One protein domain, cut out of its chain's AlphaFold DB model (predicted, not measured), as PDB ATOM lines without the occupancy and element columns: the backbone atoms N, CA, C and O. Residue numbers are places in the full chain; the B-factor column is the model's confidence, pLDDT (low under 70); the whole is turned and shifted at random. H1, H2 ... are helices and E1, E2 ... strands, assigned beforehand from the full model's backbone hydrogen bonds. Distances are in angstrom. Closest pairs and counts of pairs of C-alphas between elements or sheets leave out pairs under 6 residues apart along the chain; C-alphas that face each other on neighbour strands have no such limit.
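AT A GLANCE: This is residues 23 to 162 of the 182 residues of an uncharacterized protein of Arthrobacter mobilis (UniProt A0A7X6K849). The short helix H3 lies in the middle, with three separate two-stranded hairpins around it: E3 and E4 at its first residues, E5 and E6 along one side, and E1 and E2 with Trp 67 of E2 near its start. H1 and H2 lie toward one end of the longest axis and H4 and H5 toward the other, beyond E5 and E6, while H6 meets the last residues of H3. The printed part has 140 residues, with six named helices and six named strands in the order H1 H2 E1 E2 E3 E4 H3 E5 E6 H4 H5 H6; each two-stranded sheet is antiparallel, and the class is mixed, helices and strands. It is compact, with a radius of gyration of the C-alphas of 14.9 A and spans of 45 by 32 by 31 A.

IN THESE COORDINATES: E5, residues 103 to 107, is 12.9 A long and E6, residues 120 to 124, 12.8 A. E3 is residues 78 to 80, E4 residues 84 to 86, E1 residues 56 to 59 and E2 residues 64 to 67. H3, residues 87 to 96, is 13.9 A long; its C-alpha 87 is at (-14.287, -42.007, 48.951). H1, residues 35 to 38, begins with C-alpha 35 at (-16.987, -53.978, 60.398). H2, residues 42 to 54, is 18.5 A long, H4, residues 125 to 136, 17.2 A, and H5, residues 140 to 146, 11.2 A. H6, residues 154 to 162, is 12.0 A long and ends with C-alpha 162 at (-32.734, -38.023, 53.665).

HOW THE PARTS SIT: E5 and E6 form a hairpin, with N 104 and O 123 2.8 A apart. The closest C-alphas of H3 and E5 are those of Arg 89 and Leu 105, 7.4 A; those of E5 and H4 are of Val 104 and Asn 125, 6.8 A. In the hairpin E3 and E4, N 85 and O 79 are 2.8 A apart, and the closest C-alphas of E3 and H3 are those of Gln 78 and Ala 87, 4.9 A. In the hairpin E1 and E2, N 66 and O 57 are 2.8 A apart. H3 and H6 touch only at their ends, closest at the C-alphas of Phe 95 and Val 156, 5.9 A, at a steep tilt of 62 degrees, opposite ways. H2 and H3 are near each other, with 6 pairs of C-alphas within 10 A. H1 is close to but not clearly touching H3, closest at the C-alphas of Leu 37 and Trp 94, 7.1 A. H4 and H5 are close but not clearly touching, at the C-alphas of Arg 135 and Phe 143, 7.8 A; H5 and H6 are apart. Every O i to N i+4 pair is within hydrogen-bond range in H2, H3 and H6, against 6 of 8 in H4 and 1 of 3 in H5, where 2 of 4 O i to N i+3 pairs are; H1 is too short for an O i to N i+4 pair.

THE WHOLE: The two C-alphas farthest apart are those of Thr 41 and Phe 137, 45.9 A. The printed part has no cut. The link from E5 to E6, 12 residues, is long, and its C-alphas, 108 to 119, lie 4 to 12 A from the mean of all C-alphas. The mean pLDDT of the printed part is 84.0; residue 24 and residues 125 to 152 are under 70, with means of 58 in H4 and 50 in H5.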
ATOM      1  N   GLN A  23      -6.055 -59.707  55.758       78.50
ATOM      2  CA  GLN A  23      -6.653 -58.382  55.601       78.50
ATOM      3  C   GLN A  23      -6.247 -57.706  54.281       78.50
ATOM      4  O   GLN A  23      -5.238 -58.054  53.671       78.50
ATOM      5  N   ALA A  24      -7.037 -56.716  53.851       68.75
ATOM      6  CA  ALA A  24      -6.717 -55.880  52.687       68.75
ATOM      7  C   ALA A  24      -6.556 -54.392  53.045       68.75
ATOM      8  O   ALA A  24      -5.799 -53.693  52.379       68.75
ATOM      9  N   ALA A  25      -7.270 -53.916  54.068       77.25
ATOM     10  CA  ALA A  25      -7.143 -52.593  54.682       77.25
ATOM     11  C   ALA A  25      -7.926 -52.584  56.014       77.25
ATOM     12  O   ALA A  25      -8.700 -53.499  56.279       77.25
ATOM     13  N   HIS A  26      -7.725 -51.571  56.863       88.19
ATOM     14  CA  HIS A  26      -8.553 -51.315  58.059       88.19
ATOM     15  C   HIS A  26      -8.745 -52.495  59.034       88.19
ATOM     16  O   HIS A  26      -9.738 -52.533  59.750       88.19
ATOM     17  N   TYR A  27      -7.807 -53.445  59.086       89.88
ATOM     18  CA  TYR A  27      -7.875 -54.663  59.911       89.88
ATOM     19  C   TYR A  27      -8.960 -55.685  59.543       89.88
ATOM     20  O   TYR A  27      -9.139 -56.684  60.243       89.88
ATOM     21  N   TYR A  28      -9.645 -55.484  58.421       91.88
ATOM     22  CA  TYR A  28     -10.660 -56.400  57.925       91.88
ATOM     23  C   TYR A  28     -10.378 -56.776  56.472       91.88
ATOM     24  O   TYR A  28      -9.668 -56.106  55.714       91.88
ATOM     25  N   CYS A  29     -10.890 -57.928  56.067       92.25
ATOM     26  CA  CYS A  29     -10.843 -58.317  54.670       92.25
ATOM     27  C   CYS A  29     -12.000 -57.733  53.869       92.25
ATOM     28  O   CYS A  29     -12.962 -57.265  54.455       92.25
ATOM     29  N   ARG A  30     -11.932 -57.799  52.532       90.88
ATOM     30  CA  ARG A  30     -12.946 -57.188  51.652       90.88
ATOM     31  C   ARG A  30     -14.393 -57.572  51.994       90.88
ATOM     32  O   ARG A  30     -15.184 -56.643  52.077       90.88
ATOM     33  N   PRO A  31     -14.734 -58.843  52.293       91.44
ATOM     34  CA  PRO A  31     -16.085 -59.197  52.741       91.44
ATOM     35  C   PRO A  31     -16.485 -58.591  54.095       91.44
ATOM     36  O   PRO A  31     -17.636 -58.226  54.289       91.44
ATOM     37  N   HIS A  32     -15.534 -58.448  55.021       93.56
ATOM     38  CA  HIS A  32     -15.775 -57.983  56.393       93.56
ATOM     39  C   HIS A  32     -15.435 -56.508  56.612       93.56
ATOM     40  O   HIS A  32     -15.466 -56.018  57.737       93.56
ATOM     41  N   GLU A  33     -15.092 -55.779  55.555       91.75
ATOM     42  CA  GLU A  33     -14.570 -54.421  55.665       91.75
ATOM     43  C   GLU A  33     -15.585 -53.436  56.259       91.75
ATOM     44  O   GLU A  33     -15.196 -52.454  56.888       91.75
ATOM     45  N   GLN A  34     -16.879 -53.747  56.155       93.75
ATOM     46  CA  GLN A  34     -17.945 -52.976  56.791       93.75
ATOM     47  C   GLN A  34     -17.807 -52.925  58.320       93.75
ATOM     48  O   GLN A  34     -18.128 -51.897  58.918       93.75
ATOM     49  N   LEU A  35     -17.233 -53.957  58.953       94.12
ATOM     50  CA  LEU A  35     -16.987 -53.978  60.398       94.12
ATOM     51  C   LEU A  35     -16.029 -52.866  60.845       94.12
ATOM     52  O   LEU A  35     -16.140 -52.389  61.971       94.12
ATOM     53  N   ALA A  36     -15.143 -52.370  59.972       92.62
ATOM     54  CA  ALA A  36     -14.298 -51.208  60.273       92.62
ATOM     55  C   ALA A  36     -15.112 -49.931  60.547       92.62
ATOM     56  O   ALA A  36     -14.630 -48.995  61.192       92.62
ATOM     57  N   LEU A  37     -16.335 -49.879  60.021       93.69
ATOM     58  CA  LEU A  37     -17.213 -48.721  60.056       93.69
ATOM     59  C   LEU A  37     -18.349 -48.912  61.070       93.69
ATOM     60  O   LEU A  37     -18.636 -47.989  61.833       93.69
ATOM     61  N   THR A  38     -18.947 -50.105  61.121       93.00
ATOM     62  CA  THR A  38     -20.147 -50.393  61.926       93.00
ATOM     63  C   THR A  38     -19.862 -50.771  63.377       93.00
ATOM     64  O   THR A  38     -20.736 -50.603  64.218       93.00
ATOM     65  N   THR A  39     -18.642 -51.203  63.715       92.81
ATOM     66  CA  THR A  39     -18.251 -51.483  65.118       92.81
ATOM     67  C   THR A  39     -18.037 -50.216  65.954       92.81
ATOM     68  O   THR A  39     -17.843 -50.280  67.166       92.81
ATOM     69  N   ARG A  40     -18.067 -49.037  65.324       91.50
ATOM     70  CA  ARG A  40     -17.929 -47.739  65.997       91.50
ATOM     71  C   ARG A  40     -19.242 -47.339  66.663       91.50
ATOM     72  O   ARG A  40     -20.307 -47.765  66.233       91.50
ATOM     73  N   THR A  41     -19.191 -46.451  67.654       96.44
ATOM     74  CA  THR A  41     -20.413 -45.944  68.300       96.44
ATOM     75  C   THR A  41     -21.317 -45.214  67.299       96.44
ATOM     76  O   THR A  41     -20.830 -44.578  66.359       96.44
ATOM     77  N   LEU A  42     -22.637 -45.250  67.516       96.31
ATOM     78  CA  LEU A  42     -23.616 -44.601  66.630       96.31
ATOM     79  C   LEU A  42     -23.331 -43.103  66.425       96.31
ATOM     80  O   LEU A  42     -23.407 -42.606  65.304       96.31
ATOM     81  N   ALA A  43     -22.904 -42.393  67.472       96.62
ATOM     82  CA  ALA A  43     -22.521 -40.985  67.370       96.62
ATOM     83  C   ALA A  43     -21.325 -40.769  66.417       96.62
ATOM     84  O   ALA A  43     -21.310 -39.834  65.613       96.62
ATOM     85  N   MET A  44     -20.321 -41.655  66.452       95.94
ATOM     86  CA  MET A  44     -19.175 -41.590  65.536       95.94
ATOM     87  C   MET A  44     -19.566 -41.930  64.099       95.94
ATOM     88  O   MET A  44     -19.046 -41.318  63.161       95.94
ATOM     89  N   GLN A  45     -20.477 -42.886  63.925       96.56
ATOM     90  CA  GLN A  45     -21.044 -43.248  62.629       96.56
ATOM     91  C   GLN A  45     -21.772 -42.054  61.999       96.56
ATOM     92  O   GLN A  45     -21.444 -41.642  60.887       96.56
ATOM     93  N   GLN A  46     -22.673 -41.419  62.751       97.00
ATOM     94  CA  GLN A  46     -23.411 -40.232  62.315       97.00
ATOM     95  C   GLN A  46     -22.475 -39.073  61.963       97.00
ATOM     96  O   GLN A  46     -22.594 -38.493  60.886       97.00
ATOM     97  N   LYS A  47     -21.482 -38.775  62.813       97.50
ATOM     98  CA  LYS A  47     -20.489 -37.724  62.533       97.50
ATOM     99  C   LYS A  47     -19.690 -38.013  61.259       97.50
ATOM    100  O   LYS A  47     -19.402 -37.101  60.484       97.50
ATOM    101  N   THR A  48     -19.327 -39.276  61.036       97.81
ATOM    102  CA  THR A  48     -18.651 -39.713  59.806       97.81
ATOM    103  C   THR A  48     -19.533 -39.473  58.582       97.81
ATOM    104  O   THR A  48     -19.071 -38.859  57.625       97.81
ATOM    105  N   LEU A  49     -20.802 -39.884  58.631       97.88
ATOM    106  CA  LEU A  49     -21.748 -39.701  57.530       97.88
ATOM    107  C   LEU A  49     -22.063 -38.235  57.236       97.88
ATOM    108  O   LEU A  49     -22.128 -37.857  56.072       97.88
ATOM    109  N   GLN A  50     -22.196 -37.393  58.261       98.12
ATOM    110  CA  GLN A  50     -22.391 -35.953  58.081       98.12
ATOM    111  C   GLN A  50     -21.195 -35.313  57.369       98.12
ATOM    112  O   GLN A  50     -21.371 -34.532  56.436       98.12
ATOM    113  N   ARG A  51     -19.966 -35.671  57.770       98.06
ATOM    114  CA  ARG A  51     -18.746 -35.224  57.078       98.06
ATOM    115  C   ARG A  51     -18.704 -35.721  55.637       98.06
ATOM    116  O   ARG A  51     -18.340 -34.955  54.755       98.06
ATOM    117  N   PHE A  52     -19.080 -36.976  55.408       98.44
ATOM    118  CA  PHE A  52     -19.119 -37.558  54.072       98.44
ATOM    119  C   PHE A  52     -20.131 -36.840  53.170       98.44
ATOM    120  O   PHE A  52     -19.789 -36.465  52.056       98.44
ATOM    121  N   ARG A  53     -21.343 -36.564  53.666       98.25
ATOM    122  CA  ARG A  53     -22.375 -35.834  52.918       98.25
ATOM    123  C   ARG A  53     -21.940 -34.423  52.520       98.25
ATOM    124  O   ARG A  53     -22.232 -34.002  51.405       98.25
ATOM    125  N   ARG A  54     -21.268 -33.689  53.414       98.12
ATOM    126  CA  ARG A  54     -20.799 -32.313  53.144       98.12
ATOM    127  C   ARG A  54     -19.807 -32.228  51.983       98.12
ATOM    128  O   ARG A  54     -19.693 -31.176  51.378       98.12
ATOM    129  N   ALA A  55     -19.130 -33.329  51.678       98.19
ATOM    130  CA  ALA A  55     -18.161 -33.432  50.595       98.19
ATOM    131  C   ALA A  55     -18.785 -33.816  49.238       98.19
ATOM    132  O   ALA A  55     -18.051 -34.104  48.292       98.19
ATOM    133  N   ILE A  56     -20.118 -33.890  49.146       98.56
ATOM    134  CA  ILE A  56     -20.836 -34.350  47.953       98.56
ATOM    135  C   ILE A  56     -21.661 -33.217  47.354       98.56
ATOM    136  O   ILE A  56     -22.550 -32.677  48.015       98.56
ATOM    137  N   GLU A  57     -21.436 -32.986  46.064       97.69
ATOM    138  CA  GLU A  57     -22.302 -32.199  45.190       97.69
ATOM    139  C   GLU A  57     -23.218 -33.135  44.374       97.69
ATOM    140  O   GLU A  57     -22.724 -34.091  43.758       97.69
ATOM    141  N   PRO A  58     -24.547 -32.923  44.365       94.50
ATOM    142  CA  PRO A  58     -25.459 -33.725  43.558       94.50
ATOM    143  C   PRO A  58     -25.403 -33.339  42.072       94.50
ATOM    144  O   PRO A  58     -25.668 -32.199  41.702       94.50
ATOM    145  N   ASP A  59     -25.162 -34.311  41.189       89.62
ATOM    146  CA  ASP A  59     -25.368 -34.148  39.745       89.62
ATOM    147  C   ASP A  59     -26.702 -34.794  39.353       89.62
ATOM    148  O   ASP A  59     -26.794 -36.006  39.149       89.62
ATOM    149  N   TRP A  60     -27.755 -33.983  39.248       85.50
ATOM    150  CA  TRP A  60     -29.103 -34.440  38.884       85.50
ATOM    151  C   TRP A  60     -29.234 -34.872  37.416       85.50
ATOM    152  O   TRP A  60     -30.123 -35.659  37.085       85.50
ATOM    153  N   GLY A  61     -28.339 -34.402  36.542       81.25
ATOM    154  CA  GLY A  61     -28.333 -34.757  35.124       81.25
ATOM    155  C   GLY A  61     -27.818 -36.172  34.877       81.25
ATOM    156  O   GLY A  61     -28.325 -36.867  33.998       81.25
ATOM    157  N   THR A  62     -26.840 -36.620  35.669       80.75
ATOM    158  CA  THR A  62     -26.277 -37.982  35.577       80.75
ATOM    159  C   THR A  62     -26.703 -38.906  36.717       80.75
ATOM    160  O   THR A  62     -26.527 -40.121  36.634       80.75
ATOM    161  N   GLY A  63     -27.282 -38.351  37.781       86.56
ATOM    162  CA  GLY A  63     -27.585 -39.058  39.021       86.56
ATOM    163  C   GLY A  63     -26.350 -39.338  39.883       86.56
ATOM    164  O   GLY A  63     -26.452 -40.119  40.827       86.56
ATOM    165  N   CYS A  64     -25.184 -38.767  39.570       90.62
ATOM    166  CA  CYS A  64     -23.958 -38.996  40.331       90.62
ATOM    167  C   CYS A  64     -23.934 -38.215  41.652       90.62
ATOM    168  O   CYS A  64     -24.523 -37.144  41.790       90.62
ATOM    169  N   TRP A  65     -23.193 -38.750  42.621       95.75
ATOM    170  CA  TRP A  65     -22.807 -38.043  43.843       95.75
ATOM    171  C   TRP A  65     -21.353 -37.626  43.665       95.75
ATOM    172  O   TRP A  65     -20.466 -38.473  43.768       95.75
ATOM    173  N   MET A  66     -21.103 -36.372  43.301       97.44
ATOM    174  CA  MET A  66     -19.777 -35.908  42.896       97.44
ATOM    175  C   MET A  66     -18.970 -35.461  44.111       97.44
ATOM    176  O   MET A  66     -19.349 -34.520  44.803       97.44
ATOM    177  N   TRP A  67     -17.849 -36.134  44.363       98.38
ATOM    178  CA  TRP A  67     -16.916 -35.789  45.433       98.38
ATOM    179  C   TRP A  67     -16.222 -34.451  45.168       98.38
ATOM    180  O   TRP A  67     -15.669 -34.266  44.086       98.38
ATOM    181  N   GLN A  68     -16.218 -33.562  46.163       97.94
ATOM    182  CA  GLN A  68     -15.656 -32.204  46.072       97.94
ATOM    183  C   GLN A  68     -14.401 -31.987  46.927       97.94
ATOM    184  O   GLN A  68     -13.804 -30.915  46.907       97.94
ATOM    185  N   GLU A  69     -13.992 -32.992  47.699       96.12
ATOM    186  CA  GLU A  69     -12.804 -32.913  48.554       96.12
ATOM    187  C   GLU A  69     -11.572 -33.508  47.855       96.12
ATOM    188  O   GLU A  69     -11.614 -33.901  46.688       96.12
ATOM    189  N   ARG A  70     -10.454 -33.606  48.589       95.31
ATOM    190  CA  ARG A  70      -9.169 -34.122  48.084       95.31
ATOM    191  C   ARG A  70      -9.324 -35.408  47.267       95.31
ATOM    192  O   ARG A  70     -10.028 -36.335  47.676       95.31
ATOM    193  N   ALA A  71      -8.590 -35.474  46.163       95.44
ATOM    194  CA  ALA A  71      -8.402 -36.660  45.339       95.44
ATOM    195  C   ALA A  71      -6.916 -37.047  45.301       95.44
ATOM    196  O   ALA A  71      -6.049 -36.220  45.587       95.44
ATOM    197  N   ASN A  72      -6.623 -38.310  44.993       91.50
ATOM    198  CA  ASN A  72      -5.255 -38.766  44.757       91.50
ATOM    199  C   ASN A  72      -4.773 -38.394  43.340       91.50
ATOM    200  O   ASN A  72      -5.539 -37.868  42.534       91.50
ATOM    201  N   GLU A  73      -3.513 -38.705  43.031       90.31
ATOM    202  CA  GLU A  73      -2.895 -38.447  41.718       90.31
ATOM    203  C   GLU A  73      -3.627 -39.147  40.558       90.31
ATOM    204  O   GLU A  73      -3.656 -38.631  39.446       90.31
ATOM    205  N   ASP A  74      -4.298 -40.270  40.831       86.31
ATOM    206  CA  ASP A  74      -5.111 -41.006  39.853       86.31
ATOM    207  C   ASP A  74      -6.543 -40.446  39.693       86.31
ATOM    208  O   ASP A  74      -7.369 -41.035  38.992       86.31
ATOM    209  N   GLY A  75      -6.881 -39.343  40.373       90.06
ATOM    210  CA  GLY A  75      -8.190 -38.687  40.290       90.06
ATOM    211  C   GLY A  75      -9.304 -39.320  41.137       90.06
ATOM    212  O   GLY A  75     -10.471 -38.957  40.984       90.06
ATOM    213  N   TYR A  76      -8.990 -40.245  42.049       91.62
ATOM    214  CA  TYR A  76      -9.967 -40.827  42.974       91.62
ATOM    215  C   TYR A  76     -10.074 -40.020  44.267       91.62
ATOM    216  O   TYR A  76      -9.078 -39.774  44.951       91.62
ATOM    217  N   GLY A  77     -11.307 -39.686  44.657       95.69
ATOM    218  CA  GLY A  77     -11.595 -39.001  45.918       95.69
ATOM    219  C   GLY A  77     -11.062 -39.758  47.140       95.69
ATOM    220  O   GLY A  77     -11.104 -40.990  47.193       95.69
ATOM    221  N   GLN A  78     -10.594 -39.021  48.141       97.19
ATOM    222  CA  GLN A  78     -10.049 -39.534  49.396       97.19
ATOM    223  C   GLN A  78     -10.904 -39.087  50.582       97.19
ATOM    224  O   GLN A  78     -11.311 -37.932  50.674       97.19
ATOM    225  N   PHE A  79     -11.136 -39.992  51.531       97.44
ATOM    226  CA  PHE A  79     -11.922 -39.717  52.730       97.44
ATOM    227  C   PHE A  79     -11.299 -40.350  53.976       97.44
ATOM    228  O   PHE A  79     -10.822 -41.482  53.941       97.44
ATOM    229  N   HIS A  80     -11.310 -39.633  55.103       95.75
ATOM    230  CA  HIS A  80     -10.736 -40.121  56.359       95.75
ATOM    231  C   HIS A  80     -11.814 -40.455  57.402       95.75
ATOM    232  O   HIS A  80     -12.441 -39.558  57.983       95.75
ATOM    233  N   ALA A  81     -11.957 -41.753  57.685       94.25
ATOM    234  CA  ALA A  81     -12.918 -42.328  58.623       94.25
ATOM    235  C   ALA A  81     -12.270 -43.461  59.440       94.25
ATOM    236  O   ALA A  81     -12.404 -44.639  59.122       94.25
ATOM    237  N   GLY A  82     -11.555 -43.105  60.519       89.44
ATOM    238  CA  GLY A  82     -10.792 -44.079  61.333       89.44
ATOM    239  C   GLY A  82      -9.651 -44.757  60.572       89.44
ATOM    240  O   GLY A  82      -9.259 -45.868  60.909       89.44
ATOM    241  N   GLY A  83      -9.178 -44.110  59.512       91.88
ATOM    242  CA  GLY A  83      -8.272 -44.645  58.506       91.88
ATOM    243  C   GLY A  83      -8.540 -43.970  57.162       91.88
ATOM    244  O   GLY A  83      -9.593 -43.350  56.978       91.88
ATOM    245  N   ALA A  84      -7.579 -44.039  56.245       93.62
ATOM    246  CA  ALA A  84      -7.691 -43.450  54.912       93.62
ATOM    247  C   ALA A  84      -8.456 -44.380  53.961       93.62
ATOM    248  O   ALA A  84      -8.089 -45.541  53.805       93.62
ATOM    249  N   TRP A  85      -9.489 -43.854  53.309       95.06
ATOM    250  CA  TRP A  85     -10.329 -44.559  52.347       95.06
ATOM    251  C   TRP A  85     -10.302 -43.850  50.996       95.06
ATOM    252  O   TRP A  85     -10.220 -42.624  50.930       95.06
ATOM    253  N   LEU A  86     -10.486 -44.615  49.918       95.94
ATOM    254  CA  LEU A  86     -11.045 -44.047  48.692       95.94
ATOM    255  C   LEU A  86     -12.519 -43.722  48.957       95.94
ATOM    256  O   LEU A  86     -13.249 -44.568  49.479       95.94
ATOM    257  N   ALA A  87     -12.962 -42.518  48.606       97.88
ATOM    258  CA  ALA A  87     -14.287 -42.007  48.951       97.88
ATOM    259  C   ALA A  87     -15.417 -42.888  48.387       97.88
ATOM    260  O   ALA A  87     -16.360 -43.230  49.102       97.88
ATOM    261  N   HIS A  88     -15.278 -43.356  47.142       96.19
ATOM    262  CA  HIS A  88     -16.249 -44.263  46.525       96.19
ATOM    263  C   HIS A  88     -16.307 -45.627  47.230       96.19
ATOM    264  O   HIS A  88     -17.382 -46.207  47.375       96.19
ATOM    265  N   ARG A  89     -15.168 -46.132  47.722       95.50
ATOM    266  CA  ARG A  89     -15.098 -47.404  48.454       95.50
ATOM    267  C   ARG A  89     -15.682 -47.275  49.851       95.50
ATOM    268  O   ARG A  89     -16.380 -48.186  50.271       95.50
ATOM    269  N   PHE A  90     -15.425 -46.164  50.545       97.12
ATOM    270  CA  PHE A  90     -16.096 -45.869  51.810       97.12
ATOM    271  C   PHE A  90     -17.618 -45.924  51.625       97.12
ATOM    272  O   PHE A  90     -18.288 -46.648  52.355       97.12
ATOM    273  N   SER A  91     -18.138 -45.232  50.607       96.88
ATOM    274  CA  SER A  91     -19.569 -45.230  50.284       96.88
ATOM    275  C   SER A  91     -20.095 -46.637  50.006       96.88
ATOM    276  O   SER A  91     -21.045 -47.088  50.644       96.88
ATOM    277  N   TYR A  92     -19.431 -47.379  49.114       94.81
ATOM    278  CA  TYR A  92     -19.818 -48.748  48.788       94.81
ATOM    279  C   TYR A  92     -19.854 -49.642  50.030       94.81
ATOM    280  O   TYR A  92     -20.859 -50.291  50.297       94.81
ATOM    281  N   VAL A  93     -18.787 -49.624  50.833       94.56
ATOM    282  CA  VAL A  93     -18.692 -50.437  52.047       94.56
ATOM    283  C   VAL A  93     -19.755 -50.054  53.070       94.56
ATOM    284  O   VAL A  93     -20.326 -50.932  53.714       94.56
ATOM    285  N   TRP A  94     -20.051 -48.765  53.213       95.88
ATOM    286  CA  TRP A  94     -21.065 -48.294  54.144       95.88
ATOM    287  C   TRP A  94     -22.469 -48.778  53.757       95.88
ATOM    288  O   TRP A  94     -23.176 -49.342  54.592       95.88
ATOM    289  N   PHE A  95     -22.869 -48.574  52.497       93.69
ATOM    290  CA  PHE A  95     -24.251 -48.801  52.062       93.69
ATOM    291  C   PHE A  95     -24.534 -50.205  51.526       93.69
ATOM    292  O   PHE A  95     -25.656 -50.691  51.679       93.69
ATOM    293  N   CYS A  96     -23.547 -50.828  50.884       89.88
ATOM    294  CA  CYS A  96     -23.660 -52.133  50.228       89.88
ATOM    295  C   CYS A  96     -22.915 -53.238  50.985       89.88
ATOM    296  O   CYS A  96     -23.133 -54.413  50.705       89.88
ATOM    297  N   GLY A  97     -22.052 -52.868  51.934       90.12
ATOM    298  CA  GLY A  97     -21.178 -53.797  52.633       90.12
ATOM    299  C   GLY A  97     -19.881 -54.085  51.878       90.12
ATOM    300  O   GLY A  97     -19.517 -53.441  50.892       90.12
ATOM    301  N   GLY A  98     -19.140 -55.067  52.384       87.44
ATOM    302  CA  GLY A  98     -17.929 -55.553  51.737       87.44
ATOM    303  C   GLY A  98     -18.183 -56.158  50.351       87.44
ATOM    304  O   GLY A  98     -19.306 -56.494  49.990       87.44
ATOM    305  N   HIS A  99     -17.119 -56.349  49.574       88.62
ATOM    306  CA  HIS A  99     -17.181 -57.076  48.303       88.62
ATOM    307  C   HIS A  99     -16.290 -58.321  48.335       88.62
ATOM    308  O   HIS A  99     -15.393 -58.455  49.171       88.62
ATOM    309  N   GLU A 100     -16.511 -59.242  47.397       87.00
ATOM    310  CA  GLU A 100     -15.691 -60.448  47.274       87.00
ATOM    311  C   GLU A 100     -14.203 -60.123  47.058       87.00
ATOM    312  O   GLU A 100     -13.816 -59.093  46.490       87.00
ATOM    313  N   ARG A 101     -13.346 -61.042  47.507       84.94
ATOM    314  CA  ARG A 101     -11.891 -60.965  47.328       84.94
ATOM    315  C   ARG A 101     -11.521 -61.043  45.846       84.94
ATOM    316  O   ARG A 101     -12.197 -61.697  45.066       84.94
ATOM    317  N   GLY A 102     -10.421 -60.391  45.468       81.31
ATOM    318  CA  GLY A 102      -9.928 -60.402  44.083       81.31
ATOM    319  C   GLY A 102     -10.742 -59.547  43.104       81.31
ATOM    320  O   GLY A 102     -10.357 -59.448  41.941       81.31
ATOM    321  N   LYS A 103     -11.824 -58.904  43.565       84.81
ATOM    322  CA  LYS A 103     -12.581 -57.917  42.791       84.81
ATOM    323  C   LYS A 103     -12.144 -56.490  43.125       84.81
ATOM    324  O   LYS A 103     -11.750 -56.200  44.257       84.81
ATOM    325  N   VAL A 104     -12.243 -55.607  42.139       85.62
ATOM    326  CA  VAL A 104     -12.091 -54.153  42.263       85.62
ATOM    327  C   VAL A 104     -13.434 -53.484  41.990       85.62
ATOM    328  O   VAL A 104     -14.242 -54.013  41.230       85.62
ATOM    329  N   LEU A 105     -13.690 -52.347  42.636       87.56
ATOM    330  CA  LEU A 105     -14.870 -51.538  42.342       87.56
ATOM    331  C   LEU A 105     -14.592 -50.710  41.094       87.56
ATOM    332  O   LEU A 105     -13.593 -49.996  41.045       87.56
ATOM    333  N   ASP A 106     -15.474 -50.818  40.112       85.56
ATOM    334  CA  ASP A 106     -15.412 -50.027  38.893       85.56
ATOM    335  C   ASP A 106     -16.637 -49.123  38.774       85.56
ATOM    336  O   ASP A 106     -17.767 -49.531  39.067       85.56
ATOM    337  N   HIS A 107     -16.398 -47.886  38.343       86.25
ATOM    338  CA  HIS A 107     -17.433 -46.882  38.149       86.25
ATOM    339  C   HIS A 107     -18.204 -47.172  36.870       86.25
ATOM    340  O   HIS A 107     -17.753 -46.834  35.777       86.25
ATOM    341  N   LEU A 108     -19.424 -47.690  37.004       79.94
ATOM    342  CA  LEU A 108     -20.359 -47.836  35.886       79.94
ATOM    343  C   LEU A 108     -20.612 -46.494  35.193       79.94
ATOM    344  O   LEU A 108     -20.829 -46.456  33.992       79.94
ATOM    345  N   CYS A 109     -20.534 -45.384  35.929       79.31
ATOM    346  CA  CYS A 109     -20.691 -44.042  35.382       79.31
ATOM    347  C   CYS A 109     -19.433 -43.446  34.738       79.31
ATOM    348  O   CYS A 109     -19.485 -42.306  34.293       79.31
ATOM    349  N   ASN A 110     -18.302 -44.161  34.738       80.25
ATOM    350  CA  ASN A 110     -17.010 -43.701  34.216       80.25
ATOM    351  C   ASN A 110     -16.546 -42.327  34.756       80.25
ATOM    352  O   ASN A 110     -15.838 -41.582  34.085       80.25
ATOM    353  N   ARG A 111     -16.963 -41.981  35.980       86.06
ATOM    354  CA  ARG A 111     -16.626 -40.722  36.660       86.06
ATOM    355  C   ARG A 111     -15.863 -41.046  37.945       86.06
ATOM    356  O   ARG A 111     -16.518 -41.416  38.917       86.06
ATOM    357  N   PRO A 112     -14.524 -40.907  37.979       89.88
ATOM    358  CA  PRO A 112     -13.688 -41.327  39.116       89.88
ATOM    359  C   PRO A 112     -14.062 -40.688  40.463       89.88
ATOM    360  O   PRO A 112     -13.916 -41.313  41.518       89.88
ATOM    361  N   LEU A 113     -14.586 -39.458  40.423       95.88
ATOM    362  CA  LEU A 113     -15.046 -38.706  41.595       95.88
ATOM    363  C   LEU A 113     -16.486 -39.022  42.012       95.88
ATOM    364  O   LEU A 113     -16.942 -38.524  43.038       95.88
ATOM    365  N   CYS A 114     -17.224 -39.844  41.264       95.25
ATOM    366  CA  CYS A 114     -18.537 -40.277  41.715       95.25
ATOM    367  C   CYS A 114     -18.381 -41.212  42.922       95.25
ATOM    368  O   CYS A 114     -17.575 -42.143  42.903       95.25
ATOM    369  N   VAL A 115     -19.160 -40.969  43.974       97.25
ATOM    370  CA  VAL A 115     -19.185 -41.783  45.198       97.25
ATOM    371  C   VAL A 115     -20.533 -42.454  45.429       97.25
ATOM    372  O   VAL A 115     -20.776 -43.014  46.496       97.25
ATOM    373  N   ARG A 116     -21.421 -42.417  44.436       93.88
ATOM    374  CA  ARG A 116     -22.715 -43.084  44.504       93.88
ATOM    375  C   ARG A 116     -22.507 -44.610  44.477       93.88
ATOM    376  O   ARG A 116     -21.938 -45.122  43.514       93.88
ATOM    377  N   PRO A 117     -22.908 -45.356  45.519       92.44
ATOM    378  CA  PRO A 117     -22.495 -46.750  45.694       92.44
ATOM    379  C   PRO A 117     -23.134 -47.698  44.669       92.44
ATOM    380  O   PRO A 117     -22.481 -48.630  44.209       92.44
ATOM    381  N   ASP A 118     -24.367 -47.436  44.233       87.06
ATOM    382  CA  ASP A 118     -25.046 -48.164  43.152       87.06
ATOM    383  C   ASP A 118     -24.498 -47.831  41.750       87.06
ATOM    384  O   ASP A 118     -24.861 -48.497  40.784       87.06
ATOM    385  N   HIS A 119     -23.579 -46.863  41.630       86.44
ATOM    386  CA  HIS A 119     -22.778 -46.646  40.418       86.44
ATOM    387  C   HIS A 119     -21.480 -47.473  40.413       86.44
ATOM    388  O   HIS A 119     -20.693 -47.354  39.474       86.44
ATOM    389  N   MET A 120     -21.244 -48.310  41.427       88.00
ATOM    390  CA  MET A 120     -20.077 -49.189  41.506       88.00
ATOM    391  C   MET A 120     -20.460 -50.631  41.201       88.00
ATOM    392  O   MET A 120     -21.473 -51.137  41.689       88.00
ATOM    393  N   LEU A 121     -19.591 -51.333  40.480       85.12
ATOM    394  CA  LEU A 121     -19.699 -52.773  40.284       85.12
ATOM    395  C   LEU A 121     -18.405 -53.465  40.730       85.12
ATOM    396  O   LEU A 121     -17.337 -53.130  40.218       85.12
ATOM    397  N   PRO A 122     -18.461 -54.442  41.656       85.50
ATOM    398  CA  PRO A 122     -17.325 -55.313  41.919       85.50
ATOM    399  C   PRO A 122     -17.054 -56.199  40.703       85.50
ATOM    400  O   PRO A 122     -17.871 -57.051  40.352       85.50
ATOM    401  N   MET A 123     -15.890 -56.037  40.082       80.25
ATOM    402  CA  MET A 123     -15.478 -56.803  38.905       80.25
ATOM    403  C   MET A 123     -14.093 -57.409  39.090       80.25
ATOM    404  O   MET A 123     -13.284 -56.923  39.876       80.25
ATOM    405  N   THR A 124     -13.797 -58.473  38.348       74.06
ATOM    406  CA  THR A 124     -12.424 -58.965  38.207       74.06
ATOM    407  C   THR A 124     -11.620 -58.013  37.315       74.06
ATOM    408  O   THR A 124     -12.171 -57.364  36.423       74.06
ATOM    409  N   ASN A 125     -10.301 -57.939  37.521       63.69
ATOM    410  CA  ASN A 125      -9.428 -57.054  36.737       63.69
ATOM    411  C   ASN A 125      -9.502 -57.314  35.221       63.69
ATOM    412  O   ASN A 125      -9.381 -56.375  34.441       63.69
ATOM    413  N   THR A 126      -9.746 -58.559  34.800       55.72
ATOM    414  CA  THR A 126      -9.904 -58.938  33.386       55.72
ATOM    415  C   THR A 126     -11.129 -58.298  32.733       55.72
ATOM    416  O   THR A 126     -11.059 -57.913  31.573       55.72
ATOM    417  N   ASN A 127     -12.225 -58.123  33.474       55.72
ATOM    418  CA  ASN A 127     -13.464 -57.553  32.935       55.72
ATOM    419  C   ASN A 127     -13.424 -56.016  32.890       55.72
ATOM    420  O   ASN A 127     -14.158 -55.398  32.122       55.72
ATOM    421  N   ASN A 128     -12.557 -55.392  33.694       59.50
ATOM    422  CA  ASN A 128     -12.424 -53.937  33.784       59.50
ATOM    423  C   ASN A 128     -11.876 -53.317  32.485       59.50
ATOM    424  O   ASN A 128     -12.389 -52.305  32.018       59.50
ATOM    425  N   SER A 129     -10.886 -53.947  31.845       55.03
ATOM    426  CA  SER A 129     -10.246 -53.394  30.641       55.03
ATOM    427  C   SER A 129     -11.162 -53.385  29.408       55.03
ATOM    428  O   SER A 129     -11.187 -52.392  28.683       55.03
ATOM    429  N   SER A 130     -11.947 -54.447  29.189       52.75
ATOM    430  CA  SER A 130     -12.871 -54.546  28.046       52.75
ATOM    431  C   SER A 130     -14.026 -53.546  28.152       52.75
ATOM    432  O   SER A 130     -14.308 -52.820  27.204       52.75
ATOM    433  N   LEU A 131     -14.628 -53.418  29.341       57.72
ATOM    434  CA  LEU A 131     -15.718 -52.465  29.572       57.72
ATOM    435  C   LEU A 131     -15.244 -51.008  29.514       57.72
ATOM    436  O   LEU A 131     -16.000 -50.135  29.095       57.72
ATOM    437  N   ARG A 132     -13.994 -50.724  29.900       59.38
ATOM    438  CA  ARG A 132     -13.398 -49.390  29.726       59.38
ATOM    439  C   ARG A 132     -13.267 -49.004  28.256       59.38
ATOM    440  O   ARG A 132     -13.567 -47.861  27.926       59.38
ATOM    441  N   GLN A 133     -12.859 -49.934  27.387       56.53
ATOM    442  CA  GLN A 133     -12.801 -49.680  25.944       56.53
ATOM    443  C   GLN A 133     -14.193 -49.426  25.368       56.53
ATOM    444  O   GLN A 133     -14.382 -48.412  24.708       56.53
ATOM    445  N   GLU A 134     -15.184 -50.265  25.683       55.62
ATOM    446  CA  GLU A 134     -16.569 -50.058  25.230       55.62
ATOM    447  C   GLU A 134     -17.136 -48.697  25.675       55.62
ATOM    448  O   GLU A 134     -17.812 -48.018  24.903       55.62
ATOM    449  N   ARG A 135     -16.821 -48.252  26.901       60.62
ATOM    450  CA  ARG A 135     -17.266 -46.950  27.430       60.62
ATOM    451  C   ARG A 135     -16.540 -45.752  26.821       60.62
ATOM    452  O   ARG A 135     -17.149 -44.691  26.732       60.62
ATOM    453  N   ALA A 136     -15.281 -45.892  26.405       58.94
ATOM    454  CA  ALA A 136     -14.512 -44.801  25.797       58.94
ATOM    455  C   ALA A 136     -15.122 -44.310  24.471       58.94
ATOM    456  O   ALA A 136     -14.924 -43.157  24.096       58.94
ATOM    457  N   PHE A 137     -15.889 -45.167  23.792       53.25
ATOM    458  CA  PHE A 137     -16.563 -44.852  22.531       53.25
ATOM    459  C   PHE A 137     -18.054 -44.510  22.693       53.25
ATOM    460  O   PHE A 137     -18.710 -44.166  21.711       53.25
ATOM    461  N   ALA A 138     -18.610 -44.597  23.905       51.91
ATOM    462  CA  ALA A 138     -20.030 -44.356  24.132       51.91
ATOM    463  C   ALA A 138     -20.327 -42.853  24.288       51.91
ATOM    464  O   ALA A 138     -19.709 -42.165  25.101       51.91
ATOM    465  N   VAL A 139     -21.324 -42.343  23.555       55.78
ATOM    466  CA  VAL A 139     -21.840 -40.979  23.748       55.78
ATOM    467  C   VAL A 139     -22.407 -40.879  25.166       55.78
ATOM    468  O   VAL A 139     -23.328 -41.615  25.526       55.78
ATOM    469  N   GLU A 140     -21.850 -39.966  25.967       54.09
ATOM    470  CA  GLU A 140     -21.964 -39.936  27.433       54.09
ATOM    471  C   GLU A 140     -23.404 -40.139  27.942       54.09
ATOM    472  O   GLU A 140     -23.624 -40.904  28.871       54.09
ATOM    473  N   ARG A 141     -24.419 -39.551  27.290       49.22
ATOM    474  CA  ARG A 141     -25.834 -39.625  27.708       49.22
ATOM    475  C   ARG A 141     -26.581 -40.912  27.333       49.22
ATOM    476  O   ARG A 141     -27.581 -41.223  27.983       49.22
ATOM    477  N   GLU A 142     -26.159 -41.650  26.308       50.69
ATOM    478  CA  GLU A 142     -26.877 -42.858  25.861       50.69
ATOM    479  C   GLU A 142     -26.524 -44.086  26.702       50.69
ATOM    480  O   GLU A 142     -27.405 -44.883  27.035       50.69
ATOM    481  N   PHE A 143     -25.274 -44.173  27.168       50.16
ATOM    482  CA  PHE A 143     -24.828 -45.241  28.061       50.16
ATOM    483  C   PHE A 143     -25.615 -45.251  29.384       50.16
ATOM    484  O   PHE A 143     -26.078 -46.302  29.826       50.16
ATOM    485  N   PHE A 144     -25.873 -44.078  29.979       51.12
ATOM    486  CA  PHE A 144     -26.652 -43.956  31.223       51.12
ATOM    487  C   PHE A 144     -28.128 -44.351  31.082       51.12
ATOM    488  O   PHE A 144     -28.742 -44.778  32.060       51.12
ATOM    489  N   ARG A 145     -28.708 -44.232  29.878       49.88
ATOM    490  CA  ARG A 145     -30.092 -44.658  29.603       49.88
ATOM    491  C   ARG A 145     -30.220 -46.182  29.569       49.88
ATOM    492  O   ARG A 145     -31.219 -46.713  30.058       49.88
ATOM    493  N   ALA A 146     -29.217 -46.863  29.010       46.22
ATOM    494  CA  ALA A 146     -29.195 -48.315  28.830       46.22
ATOM    495  C   ALA A 146     -28.609 -49.072  30.035       46.22
ATOM    496  O   ALA A 146     -29.007 -50.209  30.308       46.22
ATOM    497  N   ALA A 147     -27.694 -48.453  30.787       49.94
ATOM    498  CA  ALA A 147     -27.091 -49.066  31.958       49.94
ATOM    499  C   ALA A 147     -28.172 -49.375  33.008       49.94
ATOM    500  O   ALA A 147     -28.908 -48.501  33.476       49.94
ATOM    501  N   ARG A 148     -28.276 -50.647  33.413       49.41
ATOM    502  CA  ARG A 148     -29.162 -51.108  34.496       49.41
ATOM    503  C   ARG A 148     -28.608 -50.682  35.865       49.41
ATOM    504  O   ARG A 148     -28.442 -51.521  36.745       49.41
ATOM    505  N   ILE A 149     -28.374 -49.383  36.058       55.81
ATOM    506  CA  ILE A 149     -28.101 -48.738  37.351       55.81
ATOM    507  C   ILE A 149     -29.429 -48.687  38.109       55.81
ATOM    508  O   ILE A 149     -30.119 -47.672  38.174       55.81
ATOM    509  N   THR A 150     -29.883 -49.854  38.549       54.06
ATOM    510  CA  THR A 150     -31.095 -49.960  39.359       54.06
ATOM    511  C   THR A 150     -30.629 -49.908  40.807       54.06
ATOM    512  O   THR A 150     -29.816 -50.762  41.170       54.06
ATOM    513  N   PRO A 151     -31.092 -48.952  41.629       57.25
ATOM    514  CA  PRO A 151     -30.752 -48.927  43.044       57.25
ATOM    515  C   PRO A 151     -31.235 -50.236  43.682       57.25
ATOM    516  O   PRO A 151     -32.434 -50.484  43.779       57.25
ATOM    517  N   ARG A 152     -30.304 -51.126  44.043       66.19
ATOM    518  CA  ARG A 152     -30.630 -52.443  44.626       66.19
ATOM    519  C   ARG A 152     -30.721 -52.423  46.148       66.19
ATOM    520  O   ARG A 152     -31.201 -53.383  46.739       66.19
ATOM    521  N   TYR A 153     -30.268 -51.342  46.775       79.06
ATOM    522  CA  TYR A 153     -30.119 -51.252  48.220       79.06
ATOM    523  C   TYR A 153     -31.011 -50.141  48.773       79.06
ATOM    524  O   TYR A 153     -30.784 -48.961  48.506       79.06
ATOM    525  N   LEU A 154     -32.009 -50.519  49.579       85.56
ATOM    526  CA  LEU A 154     -32.910 -49.567  50.243       85.56
ATOM    527  C   LEU A 154     -32.147 -48.573  51.132       85.56
ATOM    528  O   LEU A 154     -32.554 -47.421  51.241       85.56
ATOM    529  N   SER A 155     -31.016 -48.993  51.712       88.38
ATOM    530  CA  SER A 155     -30.105 -48.138  52.483       88.38
ATOM    531  C   SER A 155     -29.598 -46.938  51.674       88.38
ATOM    532  O   SER A 155     -29.556 -45.826  52.195       88.38
ATOM    533  N   VAL A 156     -29.260 -47.150  50.398       90.81
ATOM    534  CA  VAL A 156     -28.784 -46.106  49.476       90.81
ATOM    535  C   VAL A 156     -29.909 -45.133  49.160       90.81
ATOM    536  O   VAL A 156     -29.728 -43.929  49.301       90.81
ATOM    537  N   ILE A 157     -31.080 -45.656  48.776       90.25
ATOM    538  CA  ILE A 157     -32.247 -44.840  48.413       90.25
ATOM    539  C   ILE A 157     -32.667 -43.974  49.598       90.25
ATOM    540  O   ILE A 157     -32.811 -42.762  49.453       90.25
ATOM    541  N   LYS A 158     -32.826 -44.592  50.775       93.00
ATOM    542  CA  LYS A 158     -33.225 -43.891  51.993       93.00
ATOM    543  C   LYS A 158     -32.241 -42.777  52.329       93.00
ATOM    544  O   LYS A 158     -32.659 -41.643  52.527       93.00
ATOM    545  N   TRP A 159     -30.946 -43.084  52.357       95.38
ATOM    546  CA  TRP A 159     -29.941 -42.083  52.692       95.38
ATOM    547  C   TRP A 159     -29.895 -40.946  51.670       95.38
ATOM    548  O   TRP A 159     -29.767 -39.794  52.066       95.38
ATOM    549  N   ALA A 160     -30.045 -41.247  50.380       94.69
ATOM    550  CA  ALA A 160     -30.084 -40.235  49.331       94.69
ATOM    551  C   ALA A 160     -31.248 -39.254  49.522       94.69
ATOM    552  O   ALA A 160     -31.035 -38.045  49.496       94.69
ATOM    553  N   VAL A 161     -32.454 -39.775  49.778       93.31
ATOM    554  CA  VAL A 161     -33.651 -38.961  50.049       93.31
ATOM    555  C   VAL A 161     -33.460 -38.114  51.305       93.31
ATOM    556  O   VAL A 161     -33.677 -36.907  51.260       93.31
ATOM    557  N   ASP A 162     -32.974 -38.716  52.392       96.31
ATOM    558  CA  ASP A 162     -32.734 -38.023  53.665       96.31
ATOM    559  C   ASP A 162     -31.665 -36.910  53.549       96.31
ATOM    560  O   ASP A 162     -31.534 -36.082  54.447       96.31
TER     561      ASP A 162